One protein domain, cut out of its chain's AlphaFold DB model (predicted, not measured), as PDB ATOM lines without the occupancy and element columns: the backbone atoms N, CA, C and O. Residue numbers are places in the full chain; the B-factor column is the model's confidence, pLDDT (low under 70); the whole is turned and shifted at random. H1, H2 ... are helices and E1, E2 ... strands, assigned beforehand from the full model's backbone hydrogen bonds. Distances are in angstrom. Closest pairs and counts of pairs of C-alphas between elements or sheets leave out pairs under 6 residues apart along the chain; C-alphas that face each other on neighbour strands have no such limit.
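This is residues 214 to 340 of the 706 residues of the protein "Hypothetical protein" of Timema douglasi (UniProt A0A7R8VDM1). A strongly twisted sheet of four strands has two helices over one face: the longer, H3, crosses over E1 and E2, and the short H2 lies beside the strands at the E4 edge. H1 sits off one end of the sheet, and the long loop between E3 and E4 reaches out at the other end. The printed part has 127 residues, with three named helices and four named strands in the order E1 E2 H1 E3 E4 H2 H3; the sheet, E1 - E2 - E3 - E4, is all antiparallel. The class is mixed, helices and strands, with 61 residues, under half, in named elements. The whole is compact, with a radius of gyration of the C-alphas of 14.5 A and spans of 42 by 30 by 23 A.

E1, residues 214 to 219, begins with C-alpha 214 at (-15.491, -48.768, -40.607). E2, residues 222 to 230, is 20.0 A long and bends by 69 degrees at residue 225. H1, residues 238 to 250, is 18.2 A long. E3, residues 255 to 260, measures 16.7 A, and E4, residues 272 to 277, measures 16.0 A. H2 is residues 284 to 289. H3, residues 305 to 319, is 21.3 A long and ends with C-alpha 319 at (-21.732, -52.458, -24.053).

E1 and E2 form a hairpin, with N 217 and O 227 2.9 A apart, within hydrogen-bond range. E2 and E3 are antiparallel at 160 degrees, with N 228 and O 257 at 2.8 A. E3 and E4 form another hairpin, with N 258 and O 274 at 2.8 A. H2 and H3 are on the same face of the sheet, in two layers, helices on one face of a sheet. H3 has a height over the sheet of 9.5 A, lies over E1 and E2, and runs slantwise to the strands, only just, at 58 degrees to E1 on the local plane. H2, at a height of 5.1 A, is over none of the strands; the closest C-alphas of E4 and H2, Ala 273 and Ala 289, are 5.2 A apart. H2 and H3 form a helical hairpin and only just touch, with 3 pairs of C-alphas within 8 A, through residues 312 to 316 of H3 alone; the closest C-alphas are those of Val 288 and Ile 312, 7.1 A. H1 is not on the sheet; it is close to H3 but not clearly touching, with the C-alphas of Leu 239 and Asn 317 6.5 A apart. In H1, H2 and H3 every O i to N i+4 pair is within hydrogen-bond range.

The C-alphas farthest apart are those of Lys 248 and Asp 264, 42.3 A. The printed part has no cut. The links E3 to E4 and H2 to H3 are long, and residues 320 to 340 hold no named element. The mean pLDDT of the printed part is 89.4; residues 319 to 320 are under 70.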
ATOM      1  N   VAL A 214     -16.146 -49.983 -41.093       94.62
ATOM      2  CA  VAL A 214     -15.491 -48.768 -40.607       94.62
ATOM      3  C   VAL A 214     -15.220 -47.876 -41.812       94.62
ATOM      4  O   VAL A 214     -14.554 -48.281 -42.758       94.62
ATOM      5  N   THR A 215     -15.747 -46.656 -41.791       93.81
ATOM      6  CA  THR A 215     -15.471 -45.647 -42.825       93.81
ATOM      7  C   THR A 215     -14.750 -44.469 -42.193       93.81
ATOM      8  O   THR A 215     -15.117 -44.043 -41.100       93.81
ATOM      9  N   VAL A 216     -13.708 -43.963 -42.851       95.88
ATOM     10  CA  VAL A 216     -12.860 -42.895 -42.308       95.88
ATOM     11  C   VAL A 216     -12.623 -41.833 -43.366       95.88
ATOM     12  O   VAL A 216     -12.283 -42.151 -44.503       95.88
ATOM     13  N   HIS A 217     -12.777 -40.567 -42.983       94.06
ATOM     14  CA  HIS A 217     -12.498 -39.426 -43.845       94.06
ATOM     15  C   HIS A 217     -11.770 -38.317 -43.076       94.06
ATOM     16  O   HIS A 217     -12.190 -37.982 -41.966       94.06
ATOM     17  N   PRO A 218     -10.721 -37.701 -43.646       95.81
ATOM     18  CA  PRO A 218     -10.123 -36.512 -43.056       95.81
ATOM     19  C   PRO A 218     -11.088 -35.324 -43.148       95.81
ATOM     20  O   PRO A 218     -11.743 -35.100 -44.169       95.81
ATOM     21  N   ILE A 219     -11.174 -34.550 -42.073       94.69
ATOM     22  CA  ILE A 219     -12.055 -33.387 -41.965       94.69
ATOM     23  C   ILE A 219     -11.363 -32.208 -42.646       94.69
ATOM     24  O   ILE A 219     -10.260 -31.834 -42.266       94.69
ATOM     25  N   ASN A 220     -12.003 -31.599 -43.649       92.69
ATOM     26  CA  ASN A 220     -11.435 -30.478 -44.417       92.69
ATOM     27  C   ASN A 220     -10.047 -30.789 -45.020       92.69
ATOM     28  O   ASN A 220      -9.150 -29.944 -44.975       92.69
ATOM     29  N   ASP A 221      -9.862 -32.017 -45.521       92.31
ATOM     30  CA  ASP A 221      -8.590 -32.549 -46.039       92.31
ATOM     31  C   ASP A 221      -7.433 -32.553 -45.015       92.31
ATOM     32  O   ASP A 221      -6.279 -32.792 -45.374       92.31
ATOM     33  N   ASN A 222      -7.725 -32.315 -43.730       94.19
ATOM     34  CA  ASN A 222      -6.747 -32.340 -42.653       94.19
ATOM     35  C   ASN A 222      -6.518 -33.779 -42.174       94.19
ATOM     36  O   ASN A 222      -7.338 -34.352 -41.460       94.19
ATOM     37  N   ILE A 223      -5.362 -34.348 -42.512       94.12
ATOM     38  CA  ILE A 223      -4.962 -35.700 -42.091       94.12
ATOM     39  C   ILE A 223      -4.734 -35.850 -40.583       94.12
ATOM     40  O   ILE A 223      -4.581 -36.971 -40.117       94.12
ATOM     41  N   TYR A 224      -4.718 -34.761 -39.817       95.12
ATOM     42  CA  TYR A 224      -4.626 -34.798 -38.358       95.12
ATOM     43  C   TYR A 224      -6.002 -34.777 -37.677       95.12
ATOM     44  O   TYR A 224      -6.078 -34.831 -36.454       95.12
ATOM     45  N   GLN A 225      -7.100 -34.697 -38.436       96.44
ATOM     46  CA  GLN A 225      -8.464 -34.712 -37.904       96.44
ATOM     47  C   GLN A 225      -9.335 -35.661 -38.723       96.44
ATOM     48  O   GLN A 225      -9.611 -35.400 -39.890       96.44
ATOM     49  N   TRP A 226      -9.772 -36.772 -38.137       97.06
ATOM     50  CA  TRP A 226     -10.544 -37.799 -38.843       97.06
ATOM     51  C   TRP A 226     -11.986 -37.835 -38.349       97.06
ATOM     52  O   TRP A 226     -12.226 -37.783 -37.148       97.06
ATOM     53  N   SER A 227     -12.939 -37.978 -39.268       96.81
ATOM     54  CA  SER A 227     -14.307 -38.425 -38.991       96.81
ATOM     55  C   SER A 227     -14.375 -39.922 -39.282       96.81
ATOM     56  O   SER A 227     -14.130 -40.360 -40.408       96.81
ATOM     57  N   VAL A 228     -14.662 -40.704 -38.247       97.00
ATOM     58  CA  VAL A 228     -14.755 -42.164 -38.284       97.00
ATOM     59  C   VAL A 228     -16.206 -42.550 -38.064       97.00
ATOM     60  O   VAL A 228     -16.796 -42.155 -37.064       97.00
ATOM     61  N   LYS A 229     -16.786 -43.343 -38.963       95.88
ATOM     62  CA  LYS A 229     -18.148 -43.859 -38.816       95.88
ATOM     63  C   LYS A 229     -18.143 -45.374 -38.753       95.88
ATOM     64  O   LYS A 229     -17.699 -46.046 -39.687       95.88
ATOM     65  N   PHE A 230     -18.680 -45.892 -37.658       95.00
ATOM     66  CA  PHE A 230     -18.907 -47.306 -37.432       95.00
ATOM     67  C   PHE A 230     -20.314 -47.685 -37.887       95.00
ATOM     68  O   PHE A 230     -21.307 -47.095 -37.465       95.00
ATOM     69  N   SER A 231     -20.379 -48.681 -38.758       92.69
ATOM     70  CA  SER A 231     -21.596 -49.262 -39.319       92.69
ATOM     71  C   SER A 231     -21.458 -50.786 -39.362       92.69
ATOM     72  O   SER A 231     -20.410 -51.324 -38.993       92.69
ATOM     73  N   LYS A 232     -22.494 -51.498 -39.827       89.62
ATOM     74  CA  LYS A 232     -22.508 -52.974 -39.895       89.62
ATOM     75  C   LYS A 232     -22.175 -53.602 -38.530       89.62
ATOM     76  O   LYS A 232     -21.183 -54.314 -38.383       89.62
ATOM     77  N   PHE A 233     -22.967 -53.248 -37.520       90.56
ATOM     78  CA  PHE A 233     -22.955 -53.906 -36.210       90.56
ATOM     79  C   PHE A 233     -23.674 -55.253 -36.272       90.56
ATOM     80  O   PHE A 233     -24.472 -55.476 -37.187       90.56
ATOM     81  N   ASP A 234     -23.401 -56.116 -35.293       89.50
ATOM     82  CA  ASP A 234     -24.006 -57.445 -35.195       89.50
ATOM     83  C   ASP A 234     -25.547 -57.334 -35.173       89.50
ATOM     84  O   ASP A 234     -26.075 -56.644 -34.294       89.50
ATOM     85  N   PRO A 235     -26.277 -57.968 -36.113       88.31
ATOM     86  CA  PRO A 235     -27.740 -57.928 -36.164       88.31
ATOM     87  C   PRO A 235     -28.441 -58.365 -34.872       88.31
ATOM     88  O   PRO A 235     -29.534 -57.877 -34.584       88.31
ATOM     89  N   GLU A 236     -27.816 -59.243 -34.082       87.62
ATOM     90  CA  GLU A 236     -28.381 -59.730 -32.816       87.62
ATOM     91  C   GLU A 236     -28.157 -58.757 -31.643       87.62
ATOM     92  O   GLU A 236     -28.795 -58.872 -30.589       87.62
ATOM     93  N   SER A 237     -27.286 -57.758 -31.816       88.50
ATOM     94  CA  SER A 237     -26.963 -56.792 -30.767       88.50
ATOM     95  C   SER A 237     -28.136 -55.858 -30.445       88.50
ATOM     96  O   SER A 237     -28.939 -55.465 -31.301       88.50
ATOM     97  N   ALA A 238     -28.224 -55.440 -29.178       87.00
ATOM     98  CA  ALA A 238     -29.178 -54.409 -28.768       87.00
ATOM     99  C   ALA A 238     -28.907 -53.076 -29.487       87.00
ATOM    100  O   ALA A 238     -29.853 -52.429 -29.935       87.00
ATOM    101  N   LEU A 239     -27.625 -52.740 -29.670       90.12
ATOM    102  CA  LEU A 239     -27.170 -51.558 -30.393       90.12
ATOM    103  C   LEU A 239     -27.710 -51.515 -31.826       90.12
ATOM    104  O   LEU A 239     -28.206 -50.480 -32.265       90.12
ATOM    105  N   HIS A 240     -27.675 -52.638 -32.551       90.00
ATOM    106  CA  HIS A 240     -28.205 -52.699 -33.911       90.00
ATOM    107  C   HIS A 240     -29.689 -52.321 -33.957       90.00
ATOM    108  O   HIS A 240     -30.096 -51.532 -34.810       90.00
ATOM    109  N   ARG A 241     -30.504 -52.827 -33.022       90.31
ATOM    110  CA  ARG A 241     -31.931 -52.471 -32.944       90.31
ATOM    111  C   ARG A 241     -32.133 -50.984 -32.663       90.31
ATOM    112  O   ARG A 241     -32.961 -50.360 -33.329       90.31
ATOM    113  N   ASP A 242     -31.361 -50.429 -31.730       91.19
ATOM    114  CA  ASP A 242     -31.435 -49.012 -31.376       91.19
ATOM    115  C   ASP A 242     -31.035 -48.128 -32.583       91.19
ATOM    116  O   ASP A 242     -31.727 -47.161 -32.911       91.19
ATOM    117  N   LEU A 243     -29.995 -48.506 -33.338       91.31
ATOM    118  CA  LEU A 243     -29.575 -47.815 -34.566       91.31
ATOM    119  C   LEU A 243     -30.602 -47.933 -35.705       91.31
ATOM    120  O   LEU A 243     -30.788 -46.977 -36.456       91.31
ATOM    121  N   GLN A 244     -31.315 -49.058 -35.835       92.62
ATOM    122  CA  GLN A 244     -32.414 -49.176 -36.805       92.62
ATOM    123  C   GLN A 244     -33.608 -48.287 -36.437       92.62
ATOM    124  O   GLN A 244     -34.269 -47.731 -37.320       92.62
ATOM    125  N   GLU A 245     -33.905 -48.129 -35.147       90.44
ATOM    126  CA  GLU A 245     -34.900 -47.153 -34.696       90.44
ATOM    127  C   GLU A 245     -34.444 -45.726 -35.024       90.44
ATOM    128  O   GLU A 245     -35.218 -44.917 -35.546       90.44
ATOM    129  N   LEU A 246     -33.163 -45.444 -34.801       90.00
ATOM    130  CA  LEU A 246     -32.564 -44.155 -35.097       90.00
ATOM    131  C   LEU A 246     -32.604 -43.837 -36.598       90.00
ATOM    132  O   LEU A 246     -32.961 -42.720 -36.982       90.00
ATOM    133  N   LYS A 247     -32.389 -44.837 -37.456       92.25
ATOM    134  CA  LYS A 247     -32.555 -44.723 -38.909       92.25
ATOM    135  C   LYS A 247     -33.959 -44.286 -39.297       92.25
ATOM    136  O   LYS A 247     -34.113 -43.423 -40.157       92.25
ATOM    137  N   LYS A 248     -34.984 -44.841 -38.641       91.50
ATOM    138  CA  LYS A 248     -36.388 -44.474 -38.883       91.50
ATOM    139  C   LYS A 248     -36.700 -43.043 -38.437       91.50
ATOM    140  O   LYS A 248     -37.492 -42.379 -39.094       91.50
ATOM    141  N   LYS A 249     -36.097 -42.574 -37.338       89.12
ATOM    142  CA  LYS A 249     -36.356 -41.239 -36.763       89.12
ATOM    143  C   LYS A 249     -35.541 -40.118 -37.418       89.12
ATOM    144  O   LYS A 249     -36.070 -39.038 -37.659       89.12
ATOM    145  N   HIS A 250     -34.260 -40.361 -37.684       87.56
ATOM    146  CA  HIS A 250     -33.283 -39.333 -38.065       87.56
ATOM    147  C   HIS A 250     -32.517 -39.640 -39.361       87.56
ATOM    148  O   HIS A 250     -31.719 -38.813 -39.795       87.56
ATOM    149  N   GLY A 251     -32.755 -40.794 -39.997       88.94
ATOM    150  CA  GLY A 251     -32.218 -41.114 -41.323       88.94
ATOM    151  C   GLY A 251     -30.799 -41.687 -41.354       88.94
ATOM    152  O   GLY A 251     -30.210 -41.736 -42.431       88.94
ATOM    153  N   TYR A 252     -30.233 -42.121 -40.221       91.81
ATOM    154  CA  TYR A 252     -28.898 -42.735 -40.170       91.81
ATOM    155  C   TYR A 252     -28.795 -43.877 -39.146       91.81
ATOM    156  O   TYR A 252     -29.555 -43.914 -38.185       91.81
ATOM    157  N   ASP A 253     -27.857 -44.802 -39.365       92.44
ATOM    158  CA  ASP A 253     -27.639 -46.038 -38.592       92.44
ATOM    159  C   ASP A 253     -26.155 -46.284 -38.254       92.44
ATOM    160  O   ASP A 253     -25.695 -47.424 -38.184       92.44
ATOM    161  N   TYR A 254     -25.395 -45.207 -38.056       93.38
ATOM    162  CA  TYR A 254     -23.970 -45.257 -37.731       93.38
ATOM    163  C   TYR A 254     -23.642 -44.481 -36.458       93.38
ATOM    164  O   TYR A 254     -24.351 -43.547 -36.077       93.38
ATOM    165  N   ILE A 255     -22.513 -44.839 -35.854       93.62
ATOM    166  CA  ILE A 255     -21.882 -44.080 -34.773       93.62
ATOM    167  C   ILE A 255     -20.702 -43.333 -35.363       93.62
ATOM    168  O   ILE A 255     -19.880 -43.925 -36.053       93.62
ATOM    169  N   GLU A 256     -20.623 -42.038 -35.104       94.81
ATOM    170  CA  GLU A 256     -19.567 -41.170 -35.594       94.81
ATOM    171  C   GLU A 256     -18.677 -40.702 -34.450       94.81
ATOM    172  O   GLU A 256     -19.149 -40.116 -33.471       94.81
ATOM    173  N   LEU A 257     -17.381 -40.934 -34.614       95.38
ATOM    174  CA  LEU A 257     -16.314 -40.424 -33.775       95.38
ATOM    175  C   LEU A 257     -15.477 -39.425 -34.571       95.38
ATOM    176  O   LEU A 257     -15.335 -39.521 -35.788       95.38
ATOM    177  N   GLN A 258     -14.876 -38.492 -33.853       95.75
ATOM    178  CA  GLN A 258     -13.843 -37.612 -34.357       95.75
ATOM    179  C   GLN A 258     -12.533 -37.944 -33.646       95.75
ATOM    180  O   GLN A 258     -12.494 -37.942 -32.416       95.75
ATOM    181  N   LEU A 259     -11.481 -38.233 -34.411       95.81
ATOM    182  CA  LEU A 259     -10.127 -38.422 -33.893       95.81
ATOM    183  C   LEU A 259      -9.279 -37.196 -34.211       95.81
ATOM    184  O   LEU A 259      -9.277 -36.725 -35.349       95.81
ATOM    185  N   GLU A 260      -8.540 -36.704 -33.227       94.38
ATOM    186  CA  GLU A 260      -7.602 -35.595 -33.383       94.38
ATOM    187  C   GLU A 260      -6.185 -36.049 -33.028       94.38
ATOM    188  O   GLU A 260      -5.915 -36.495 -31.914       94.38
ATOM    189  N   PHE A 261      -5.280 -35.945 -33.997       93.56
ATOM    190  CA  PHE A 261      -3.881 -36.333 -33.885       93.56
ATOM    191  C   PHE A 261      -3.025 -35.100 -33.622       93.56
ATOM    192  O   PHE A 261      -3.172 -34.068 -34.279       93.56
ATOM    193  N   THR A 262      -2.069 -35.211 -32.703       89.19
ATOM    194  CA  THR A 262      -1.070 -34.154 -32.540       89.19
ATOM    195  C   THR A 262      -0.037 -34.230 -33.662       89.19
ATOM    196  O   THR A 262       0.615 -35.258 -33.856       89.19
ATOM    197  N   MET A 263       0.113 -33.123 -34.394       85.88
ATOM    198  CA  MET A 263       1.074 -32.985 -35.491       85.88
ATOM    199  C   MET A 263       2.496 -33.350 -35.035       85.88
ATOM    200  O   MET A 263       2.895 -33.024 -33.919       85.88
ATOM    201  N   ASP A 264       3.241 -34.047 -35.897       83.38
ATOM    202  CA  ASP A 264       4.621 -34.527 -35.690       83.38
ATOM    203  C   ASP A 264       4.840 -35.542 -34.543       83.38
ATOM    204  O   ASP A 264       5.934 -36.095 -34.418       83.38
ATOM    205  N   LEU A 265       3.829 -35.830 -33.711       85.88
ATOM    206  CA  LEU A 265       3.961 -36.765 -32.584       85.88
ATOM    207  C   LEU A 265       3.411 -38.168 -32.868       85.88
ATOM    208  O   LEU A 265       3.774 -39.111 -32.165       85.88
ATOM    209  N   TYR A 266       2.575 -38.339 -33.892       88.62
ATOM    210  CA  TYR A 266       2.145 -39.663 -34.347       88.62
ATOM    211  C   TYR A 266       3.316 -40.412 -35.022       88.62
ATOM    212  O   TYR A 266       4.074 -39.785 -35.763       88.62
ATOM    213  N   PRO A 267       3.513 -41.727 -34.793       89.56
ATOM    214  CA  PRO A 267       2.673 -42.670 -34.050       89.56
ATOM    215  C   PRO A 267       3.017 -42.789 -32.562       89.56
ATOM    216  O   PRO A 267       2.492 -43.666 -31.899       89.56
ATOM    217  N   PHE A 268       3.896 -41.957 -32.002       85.62
ATOM    218  CA  PHE A 268       4.350 -42.069 -30.605       85.62
ATOM    219  C   PHE A 268       3.387 -41.458 -29.580       85.62
ATOM    220  O   PHE A 268       3.552 -41.682 -28.381       85.62
ATOM    221  N   TYR A 269       2.394 -40.700 -30.039       88.88
ATOM    222  CA  TYR A 269       1.372 -40.067 -29.215       88.88
ATOM    223  C   TYR A 269      -0.030 -40.467 -29.711       88.88
ATOM    224  O   TYR A 269      -0.270 -40.394 -30.922       88.88
ATOM    225  N   PRO A 270      -0.942 -40.887 -28.812       92.94
ATOM    226  CA  PRO A 270      -2.282 -41.335 -29.182       92.94
ATOM    227  C   PRO A 270      -3.145 -40.189 -29.727       92.94
ATOM    228  O   PRO A 270      -2.975 -39.038 -29.314       92.94
ATOM    229  N   PRO A 271      -4.119 -40.477 -30.606       94.19
ATOM    230  CA  PRO A 271      -5.154 -39.512 -30.936       94.19
ATOM    231  C   PRO A 271      -6.134 -39.320 -29.774       94.19
ATOM    232  O   PRO A 271      -6.409 -40.239 -29.003       94.19
ATOM    233  N   VAL A 272      -6.738 -38.137 -29.707       91.75
ATOM    234  CA  VAL A 272      -7.877 -37.860 -28.828       91.75
ATOM    235  C   VAL A 272      -9.160 -38.229 -29.562       91.75
ATOM    236  O   VAL A 272      -9.383 -37.764 -30.680       91.75
ATOM    237  N   ALA A 273     -10.017 -39.043 -28.941       93.00
ATOM    238  CA  ALA A 273     -11.304 -39.429 -29.509       93.00
ATOM    239  C   ALA A 273     -12.468 -38.650 -28.888       93.00
ATOM    240  O   ALA A 273     -12.575 -38.507 -27.670       93.00
ATOM    241  N   LYS A 274     -13.394 -38.207 -29.737       91.44
ATOM    242  CA  LYS A 274     -14.658 -37.576 -29.354       91.44
ATOM    243  C   LYS A 274     -15.814 -38.304 -30.027       91.44
ATOM    244  O   LYS A 274     -15.798 -38.488 -31.240       91.44
ATOM    245  N   VAL A 275     -16.853 -38.652 -29.273       91.94
ATOM    246  CA  VAL A 275     -18.104 -39.155 -29.859       91.94
ATOM    247  C   VAL A 275     -18.907 -37.966 -30.387       91.94
ATOM    248  O   VAL A 275     -19.195 -37.024 -29.651       91.94
ATOM    249  N   VAL A 276     -19.260 -37.986 -31.670       92.81
ATOM    250  CA  VAL A 276     -20.037 -36.923 -32.321       92.81
ATOM    251  C   VAL A 276     -21.525 -37.251 -32.282       92.81
ATOM    252  O   VAL A 276     -22.324 -36.378 -31.956       92.81
ATOM    253  N   ARG A 277     -21.919 -38.483 -32.618       92.06
ATOM    254  CA  ARG A 277     -23.324 -38.939 -32.655       92.06
ATOM    255  C   ARG A 277     -23.393 -40.470 -32.744       92.06
ATOM    256  O   ARG A 277     -22.444 -41.058 -33.251       92.06
ATOM    257  N   PRO A 278     -24.497 -41.117 -32.336       92.38
ATOM    258  CA  PRO A 278     -25.676 -40.557 -31.668       92.38
ATOM    259  C   PRO A 278     -25.418 -40.223 -30.187       92.38
ATOM    260  O   PRO A 278     -24.294 -40.338 -29.692       92.38
ATOM    261  N   ARG A 279     -26.452 -39.765 -29.471       90.25
ATOM    262  CA  ARG A 279     -26.416 -39.664 -28.008       90.25
ATOM    263  C   ARG A 279     -26.437 -41.076 -27.412       90.25
ATOM    264  O   ARG A 279     -27.352 -41.847 -27.682       90.25
ATOM    265  N   LEU A 280     -25.427 -41.398 -26.619       88.88
ATOM    266  CA  LEU A 280     -25.271 -42.681 -25.945       88.88
ATOM    267  C   LEU A 280     -25.896 -42.605 -24.554       88.88
ATOM    268  O   LEU A 280     -25.865 -41.541 -23.924       88.88
ATOM    269  N   ASP A 281     -26.439 -43.720 -24.077       84.25
ATOM    270  CA  ASP A 281     -27.037 -43.790 -22.747       84.25
ATOM    271  C   ASP A 281     -25.975 -43.717 -21.638       84.25
ATOM    272  O   ASP A 281     -24.881 -44.279 -21.731       84.25
ATOM    273  N   GLY A 282     -26.324 -43.051 -20.535       79.88
ATOM    274  CA  GLY A 282     -25.513 -43.022 -19.318       79.88
ATOM    275  C   GLY A 282     -24.120 -42.408 -19.500       79.88
ATOM    276  O   GLY A 282     -23.961 -41.327 -20.064       79.88
ATOM    277  N   ASP A 283     -23.102 -43.081 -18.958       77.38
ATOM    278  CA  ASP A 283     -21.696 -42.670 -19.001       77.38
ATOM    279  C   ASP A 283     -20.913 -43.304 -20.163       77.38
ATOM    280  O   ASP A 283     -19.696 -43.136 -20.232       77.38
ATOM    281  N   MET A 284     -21.583 -43.985 -21.102       81.75
ATOM    282  CA  MET A 284     -20.943 -44.710 -22.212       81.75
ATOM    283  C   MET A 284     -20.037 -43.822 -23.065       81.75
ATOM    284  O   MET A 284     -18.917 -44.211 -23.384       81.75
ATOM    285  N   MET A 285     -20.456 -42.583 -23.333       85.69
ATOM    286  CA  MET A 285     -19.616 -41.594 -24.013       85.69
ATOM    287  C   MET A 285     -18.252 -41.419 -23.319       85.69
ATOM    288  O   MET A 285     -17.217 -41.382 -23.985       85.69
ATOM    289  N   LEU A 286     -18.241 -41.335 -21.982       81.38
ATOM    290  CA  LEU A 286     -17.012 -41.201 -21.191       81.38
ATOM    291  C   LEU A 286     -16.167 -42.475 -21.242       81.38
ATOM    292  O   LEU A 286     -14.952 -42.385 -21.086       81.38
ATOM    293  N   GLN A 287     -16.778 -43.645 -21.422       82.81
ATOM    294  CA  GLN A 287     -16.063 -44.918 -21.479       82.81
ATOM    295  C   GLN A 287     -15.388 -45.126 -22.837       82.81
ATOM    296  O   GLN A 287     -14.200 -45.441 -22.868       82.81
ATOM    297  N   VAL A 288     -16.100 -44.855 -23.935       86.19
ATOM    298  CA  VAL A 288     -15.579 -44.977 -25.308       86.19
ATOM    299  C   VAL A 288     -14.428 -43.999 -25.554       86.19
ATOM    300  O   VAL A 288     -13.377 -44.390 -26.051       86.19
ATOM    301  N   ALA A 289     -14.573 -42.733 -25.149       85.06
ATOM    302  CA  ALA A 289     -13.524 -41.730 -25.354       85.06
ATOM    303  C   ALA A 289     -12.283 -41.928 -24.459       85.06
ATOM    304  O   ALA A 289     -11.217 -41.416 -24.781       85.06
ATOM    305  N   ASN A 290     -12.409 -42.663 -23.342       85.69
ATOM    306  CA  ASN A 290     -11.328 -42.901 -22.374       85.69
ATOM    307  C   ASN A 290     -10.893 -44.376 -22.312       85.69
ATOM    308  O   ASN A 290     -10.462 -44.853 -21.250       85.69
ATOM    309  N   MET A 291     -11.032 -45.113 -23.419       89.12
ATOM    310  CA  MET A 291     -10.502 -46.471 -23.537       89.12
ATOM    311  C   MET A 291      -8.988 -46.481 -23.309       89.12
ATOM    312  O   MET A 291      -8.283 -45.544 -23.678       89.12
ATOM    313  N   GLU A 292      -8.477 -47.550 -22.696       90.38
ATOM    314  CA  GLU A 292      -7.054 -47.659 -22.347       90.38
ATOM    315  C   GLU A 292      -6.160 -47.539 -23.584       90.38
ATOM    316  O   GLU A 292      -5.157 -46.839 -23.531       90.38
ATOM    317  N   VAL A 293      -6.584 -48.079 -24.728       91.94
ATOM    318  CA  VAL A 293      -5.848 -47.979 -26.000       91.94
ATOM    319  C   VAL A 293      -5.677 -46.562 -26.548       91.94
ATOM    320  O   VAL A 293      -4.901 -46.388 -27.475       91.94
ATOM    321  N   LEU A 294      -6.364 -45.556 -26.000       92.25
ATOM    322  CA  LEU A 294      -6.208 -44.143 -26.372       92.25
ATOM    323  C   LEU A 294      -5.437 -43.333 -25.314       92.25
ATOM    324  O   LEU A 294      -5.194 -42.142 -25.493       92.25
ATOM    325  N   LYS A 295      -5.038 -43.960 -24.201       90.94
ATOM    326  CA  LYS A 295      -4.282 -43.303 -23.129       90.94
ATOM    327  C   LYS A 295      -2.792 -43.374 -23.401       90.94
ATOM    328  O   LYS A 295      -2.280 -44.437 -23.744       90.94
ATOM    329  N   LEU A 296      -2.075 -42.279 -23.146       89.00
ATOM    330  CA  LEU A 296      -0.630 -42.210 -23.377       89.00
ATOM    331  C   LEU A 296       0.125 -43.309 -22.610       89.00
ATOM    332  O   LEU A 296       1.038 -43.910 -23.167       89.00
ATOM    333  N   SER A 297      -0.283 -43.627 -21.375       88.50
ATOM    334  CA  SER A 297       0.344 -44.690 -20.571       88.50
ATOM    335  C   SER A 297       0.177 -46.115 -21.115       88.50
ATOM    336  O   SER A 297       0.962 -46.987 -20.749       88.50
ATOM    337  N   HIS A 298      -0.809 -46.364 -21.978       90.31
ATOM    338  CA  HIS A 298      -1.080 -47.679 -22.575       90.31
ATOM    339  C   HIS A 298      -0.966 -47.666 -24.106       90.31
ATOM    340  O   HIS A 298      -1.298 -48.649 -24.772       90.31
ATOM    341  N   TRP A 299      -0.500 -46.552 -24.667       91.69
ATOM    342  CA  TRP A 299      -0.388 -46.359 -26.098       91.69
ATOM    343  C   TRP A 299       0.735 -47.222 -26.676       91.69
ATOM    344  O   TRP A 299       1.868 -47.197 -26.195       91.69
ATOM    345  N   ASN A 300       0.425 -47.967 -27.738       88.94
ATOM    346  CA  ASN A 300       1.401 -48.773 -28.459       88.94
ATOM    347  C   ASN A 300       1.596 -48.214 -29.881       88.94
ATOM    348  O   ASN A 300       0.720 -48.425 -30.721       88.94
ATOM    349  N   PRO A 301       2.743 -47.569 -30.181       87.31
ATOM    350  CA  PRO A 301       3.001 -46.953 -31.484       87.31
ATOM    351  C   PRO A 301       3.131 -47.961 -32.634       87.31
ATOM    352  O   PRO A 301       3.111 -47.560 -33.792       87.31
ATOM    353  N   ALA A 302       3.291 -49.254 -32.334       88.44
ATOM    354  CA  ALA A 302       3.386 -50.310 -33.338       88.44
ATOM    355  C   ALA A 302       2.015 -50.851 -33.782       88.44
ATOM    356  O   ALA A 302       1.950 -51.674 -34.693       88.44
ATOM    357  N   ARG A 303       0.914 -50.445 -33.132       91.50
ATOM    358  CA  ARG A 303      -0.435 -50.851 -33.545       91.50
ATOM    359  C   ARG A 303      -0.943 -49.936 -34.654       91.50
ATOM    360  O   ARG A 303      -0.875 -48.718 -34.522       91.50
ATOM    361  N   SER A 304      -1.519 -50.533 -35.695       93.12
ATOM    362  CA  SER A 304      -2.214 -49.778 -36.735       93.12
ATOM    363  C   SER A 304      -3.494 -49.145 -36.197       93.12
ATOM    364  O   SER A 304      -4.157 -49.680 -35.295       93.12
ATOM    365  N   MET A 305      -3.887 -48.023 -36.791       94.44
ATOM    366  CA  MET A 305      -5.122 -47.343 -36.421       94.44
ATOM    367  C   MET A 305      -6.344 -48.172 -36.791       94.44
ATOM    368  O   MET A 305      -7.334 -48.178 -36.067       94.44
ATOM    369  N   GLN A 306      -6.247 -48.971 -37.849       93.81
ATOM    370  CA  GLN A 306      -7.266 -49.954 -38.186       93.81
ATOM    371  C   GLN A 306      -7.569 -50.923 -37.028       93.81
ATOM    372  O   GLN A 306      -8.737 -51.137 -36.697       93.81
ATOM    373  N   SER A 307      -6.538 -51.477 -36.378       94.31
ATOM    374  CA  SER A 307      -6.711 -52.385 -35.235       94.31
ATOM    375  C   SER A 307      -7.362 -51.679 -34.043       94.31
ATOM    376  O   SER A 307      -8.256 -52.234 -33.408       94.31
ATOM    377  N   ILE A 308      -6.945 -50.441 -33.763       95.19
ATOM    378  CA  ILE A 308      -7.496 -49.631 -32.668       95.19
ATOM    379  C   ILE A 308      -8.973 -49.306 -32.925       95.19
ATOM    380  O   ILE A 308      -9.805 -49.462 -32.036       95.19
ATOM    381  N   LEU A 309      -9.327 -48.918 -34.152       95.62
ATOM    382  CA  LEU A 309     -10.712 -48.650 -34.542       95.62
ATOM    383  C   LEU A 309     -11.596 -49.898 -34.464       95.62
ATOM    384  O   LEU A 309     -12.756 -49.791 -34.067       95.62
ATOM    385  N   HIS A 310     -11.064 -51.073 -34.811       93.50
ATOM    386  CA  HIS A 310     -11.783 -52.334 -34.649       93.50
ATOM    387  C   HIS A 310     -12.064 -52.636 -33.172       93.50
ATOM    388  O   HIS A 310     -13.190 -52.981 -32.825       93.50
ATOM    389  N   GLU A 311     -11.077 -52.447 -32.293       93.75
ATOM    390  CA  GLU A 311     -11.240 -52.644 -30.848       93.75
ATOM    391  C   GLU A 311     -12.279 -51.683 -30.249       93.75
ATOM    392  O   GLU A 311     -13.129 -52.099 -29.462       93.75
ATOM    393  N   ILE A 312     -12.280 -50.412 -30.674       93.25
ATOM    394  CA  ILE A 312     -13.314 -49.442 -30.283       93.25
ATOM    395  C   ILE A 312     -14.694 -49.903 -30.771       93.25
ATOM    396  O   ILE A 312     -15.654 -49.893 -30.000       93.25
ATOM    397  N   LYS A 313     -14.808 -50.335 -32.034       92.88
ATOM    398  CA  LYS A 313     -16.072 -50.823 -32.604       92.88
ATOM    399  C   LYS A 313     -16.603 -52.045 -31.847       92.88
ATOM    400  O   LYS A 313     -17.801 -52.119 -31.581       92.88
ATOM    401  N   GLU A 314     -15.738 -52.992 -31.501       91.38
ATOM    402  CA  GLU A 314     -16.094 -54.200 -30.748       91.38
ATOM    403  C   GLU A 314     -16.542 -53.871 -29.318       91.38
ATOM    404  O   GLU A 314     -17.561 -54.383 -28.841       91.38
ATOM    405  N   TYR A 315     -15.833 -52.953 -28.657       90.06
ATOM    406  CA  TYR A 315     -16.198 -52.460 -27.333       90.06
ATOM    407  C   TYR A 315     -17.597 -51.832 -27.334       90.06
ATOM    408  O   TYR A 315     -18.449 -52.189 -26.516       90.06
ATOM    409  N   VAL A 316     -17.849 -50.955 -28.307       88.88
ATOM    410  CA  VAL A 316     -19.144 -50.311 -28.528       88.88
ATOM    411  C   VAL A 316     -20.245 -51.343 -28.806       88.88
ATOM    412  O   VAL A 316     -21.298 -51.311 -28.173       88.88
ATOM    413  N   ASN A 317     -19.991 -52.328 -29.669       87.25
ATOM    414  CA  ASN A 317     -20.960 -53.385 -29.979       87.25
ATOM    415  C   ASN A 317     -21.382 -54.199 -28.741       87.25
ATOM    416  O   ASN A 317     -22.507 -54.693 -28.678       87.25
ATOM    417  N   THR A 318     -20.485 -54.338 -27.760       80.50
ATOM    418  CA  THR A 318     -20.705 -55.171 -26.571       80.50
ATOM    419  C   THR A 318     -21.502 -54.455 -25.477       80.50
ATOM    420  O   THR A 318     -22.321 -55.086 -24.808       80.50
ATOM    421  N   TRP A 319     -21.273 -53.155 -25.267       66.56
ATOM    422  CA  TRP A 319     -21.732 -52.458 -24.053       66.56
ATOM    423  C   TRP A 319     -22.695 -51.296 -24.301       66.56
ATOM    424  O   TRP A 319     -23.192 -50.712 -23.338       66.56
ATOM    425  N   GLU A 320     -22.989 -50.956 -25.553       67.62
ATOM    426  CA  GLU A 320     -23.646 -49.689 -25.849       67.62
ATOM    427  C   GLU A 320     -25.162 -49.801 -26.063       67.62
ATOM    428  O   GLU A 320     -25.678 -50.653 -26.793       67.62
ATOM    429  N   ARG A 321     -25.880 -48.882 -25.412       79.44
ATOM    430  CA  ARG A 321     -27.279 -48.547 -25.679       79.44
ATOM    431  C   ARG A 321     -27.335 -47.100 -26.148       79.44
ATOM    432  O   ARG A 321     -26.620 -46.241 -25.624       79.44
ATOM    433  N   VAL A 322     -28.159 -46.842 -27.153       83.56
ATOM    434  CA  VAL A 322     -28.319 -45.506 -27.731       83.56
ATOM    435  C   VAL A 322     -29.590 -44.882 -27.180       83.56
ATOM    436  O   VAL A 322     -30.644 -45.520 -27.177       83.56
ATOM    437  N   ASP A 323     -29.518 -43.609 -26.792       82.81
ATOM    438  CA  ASP A 323     -30.705 -42.843 -26.433       82.81
ATOM    439  C   ASP A 323     -31.484 -42.502 -27.713       82.81
ATOM    440  O   ASP A 323     -31.241 -41.491 -28.389       82.81
ATOM    441  N   THR A 324     -32.439 -43.366 -28.068       79.06
ATOM    442  CA  THR A 324     -33.266 -43.213 -29.274       79.06
ATOM    443  C   THR A 324     -34.312 -42.099 -29.158       79.06
ATOM    444  O   THR A 324     -35.016 -41.820 -30.134       79.06
ATOM    445  N   HIS A 325     -34.449 -41.462 -27.991       80.38
ATOM    446  CA  HIS A 325     -35.430 -40.406 -27.730       80.38
ATOM    447  C   HIS A 325     -34.796 -39.015 -27.657       80.38
ATOM    448  O   HIS A 325     -35.515 -38.014 -27.725       80.38
ATOM    449  N   SER A 326     -33.467 -38.931 -27.563       82.25
ATOM    450  CA  SER A 326     -32.765 -37.654 -27.512       82.25
ATOM    451  C   SER A 326     -32.888 -36.870 -28.826       82.25
ATOM    452  O   SER A 326     -32.399 -37.327 -29.865       82.25
ATOM    453  N   PRO A 327     -33.423 -35.632 -28.807       82.25
ATOM    454  CA  PRO A 327     -33.456 -34.780 -29.996       82.25
ATOM    455  C   PRO A 327     -32.044 -34.378 -30.451       82.25
ATOM    456  O   PRO A 327     -31.840 -34.065 -31.625       82.25
ATOM    457  N   LYS A 328     -31.048 -34.440 -29.547       83.69
ATOM    458  CA  LYS A 328     -29.641 -34.119 -29.838       83.69
ATOM    459  C   LYS A 328     -29.005 -35.081 -30.840       83.69
ATOM    460  O   LYS A 328     -28.030 -34.727 -31.493       83.69
ATOM    461  N   SER A 329     -29.581 -36.269 -31.013       84.75
ATOM    462  CA  SER A 329     -29.137 -37.243 -32.009       84.75
ATOM    463  C   SER A 329     -29.500 -36.845 -33.451       84.75
ATOM    464  O   SER A 329     -29.003 -37.473 -34.381       84.75
ATOM    465  N   CYS A 330     -30.334 -35.824 -33.685       83.62
ATOM    466  CA  CYS A 330     -30.746 -35.409 -35.030       83.62
ATOM    467  C   CYS A 330     -29.651 -34.588 -35.756       83.62
ATOM    468  O   CYS A 330     -29.363 -33.469 -35.326       83.62
ATOM    469  N   PRO A 331     -29.097 -35.041 -36.904       85.81
ATOM    470  CA  PRO A 331     -28.014 -34.334 -37.597       85.81
ATOM    471  C   PRO A 331     -28.450 -32.995 -38.199       85.81
ATOM    472  O   PRO A 331     -27.634 -32.089 -38.333       85.81
ATOM    473  N   LEU A 332     -29.734 -32.859 -38.550       84.69
ATOM    474  CA  LEU A 332     -30.290 -31.620 -39.105       84.69
ATOM    475  C   LEU A 332     -30.424 -30.524 -38.044       84.69
ATOM    476  O   LEU A 332     -30.213 -29.354 -38.340       84.69
ATOM    477  N   GLN A 333     -30.773 -30.902 -36.813       84.81
ATOM    478  CA  GLN A 333     -30.932 -29.956 -35.708       84.81
ATOM    479  C   GLN A 333     -29.594 -29.669 -35.011       84.81
ATOM    480  O   GLN A 333     -29.360 -28.547 -34.570       84.81
ATOM    481  N   TYR A 334     -28.707 -30.667 -34.954       86.56
ATOM    482  CA  TYR A 334     -27.408 -30.595 -34.290       86.56
ATOM    483  C   TYR A 334     -26.275 -31.025 -35.242       86.56
ATOM    484  O   TYR A 334     -25.687 -32.105 -35.092       86.56
ATOM    485  N   PRO A 335     -25.920 -30.172 -36.226       85.12
ATOM    486  CA  PRO A 335     -24.902 -30.502 -37.226       85.12
ATOM    487  C   PRO A 335     -23.508 -30.703 -36.615       85.12
ATOM    488  O   PRO A 335     -22.716 -31.482 -37.141       85.12
ATOM    489  N   GLN A 336     -23.233 -30.063 -35.474       83.12
ATOM    490  CA  GLN A 336     -21.954 -30.149 -34.757       83.12
ATOM    491  C   GLN A 336     -21.826 -31.384 -33.841       83.12
ATOM    492  O   GLN A 336     -20.756 -31.631 -33.288       83.12
ATOM    493  N   GLY A 337     -22.898 -32.175 -33.688       88.31
ATOM    494  CA  GLY A 337     -22.923 -33.390 -32.865       88.31
ATOM    495  C   GLY A 337     -23.932 -33.347 -31.714       88.31
ATOM    496  O   GLY A 337     -24.500 -32.308 -31.396       88.31
ATOM    497  N   ALA A 338     -24.142 -34.500 -31.079       88.62
ATOM    498  CA  ALA A 338     -25.123 -34.736 -30.019       88.62
ATOM    499  C   ALA A 338     -24.670 -34.281 -28.614       88.62
ATOM    500  O   ALA A 338     -25.426 -34.394 -27.640       88.62
ATOM    501  N   TYR A 339     -23.440 -33.778 -28.497       89.94
ATOM    502  CA  TYR A 339     -22.799 -33.400 -27.238       89.94
ATOM    503  C   TYR A 339     -22.330 -31.951 -27.276       89.94
ATOM    504  O   TYR A 339     -21.772 -31.487 -28.272       89.94
ATOM    505  N   SER A 340     -22.547 -31.251 -26.167       89.00
ATOM    506  CA  SER A 340     -22.135 -29.859 -25.981       89.00
ATOM    507  C   SER A 340     -20.611 -29.713 -25.911       89.00
ATOM    508  O   SER A 340     -19.886 -30.670 -25.636       89.00
TER     509      SER A 340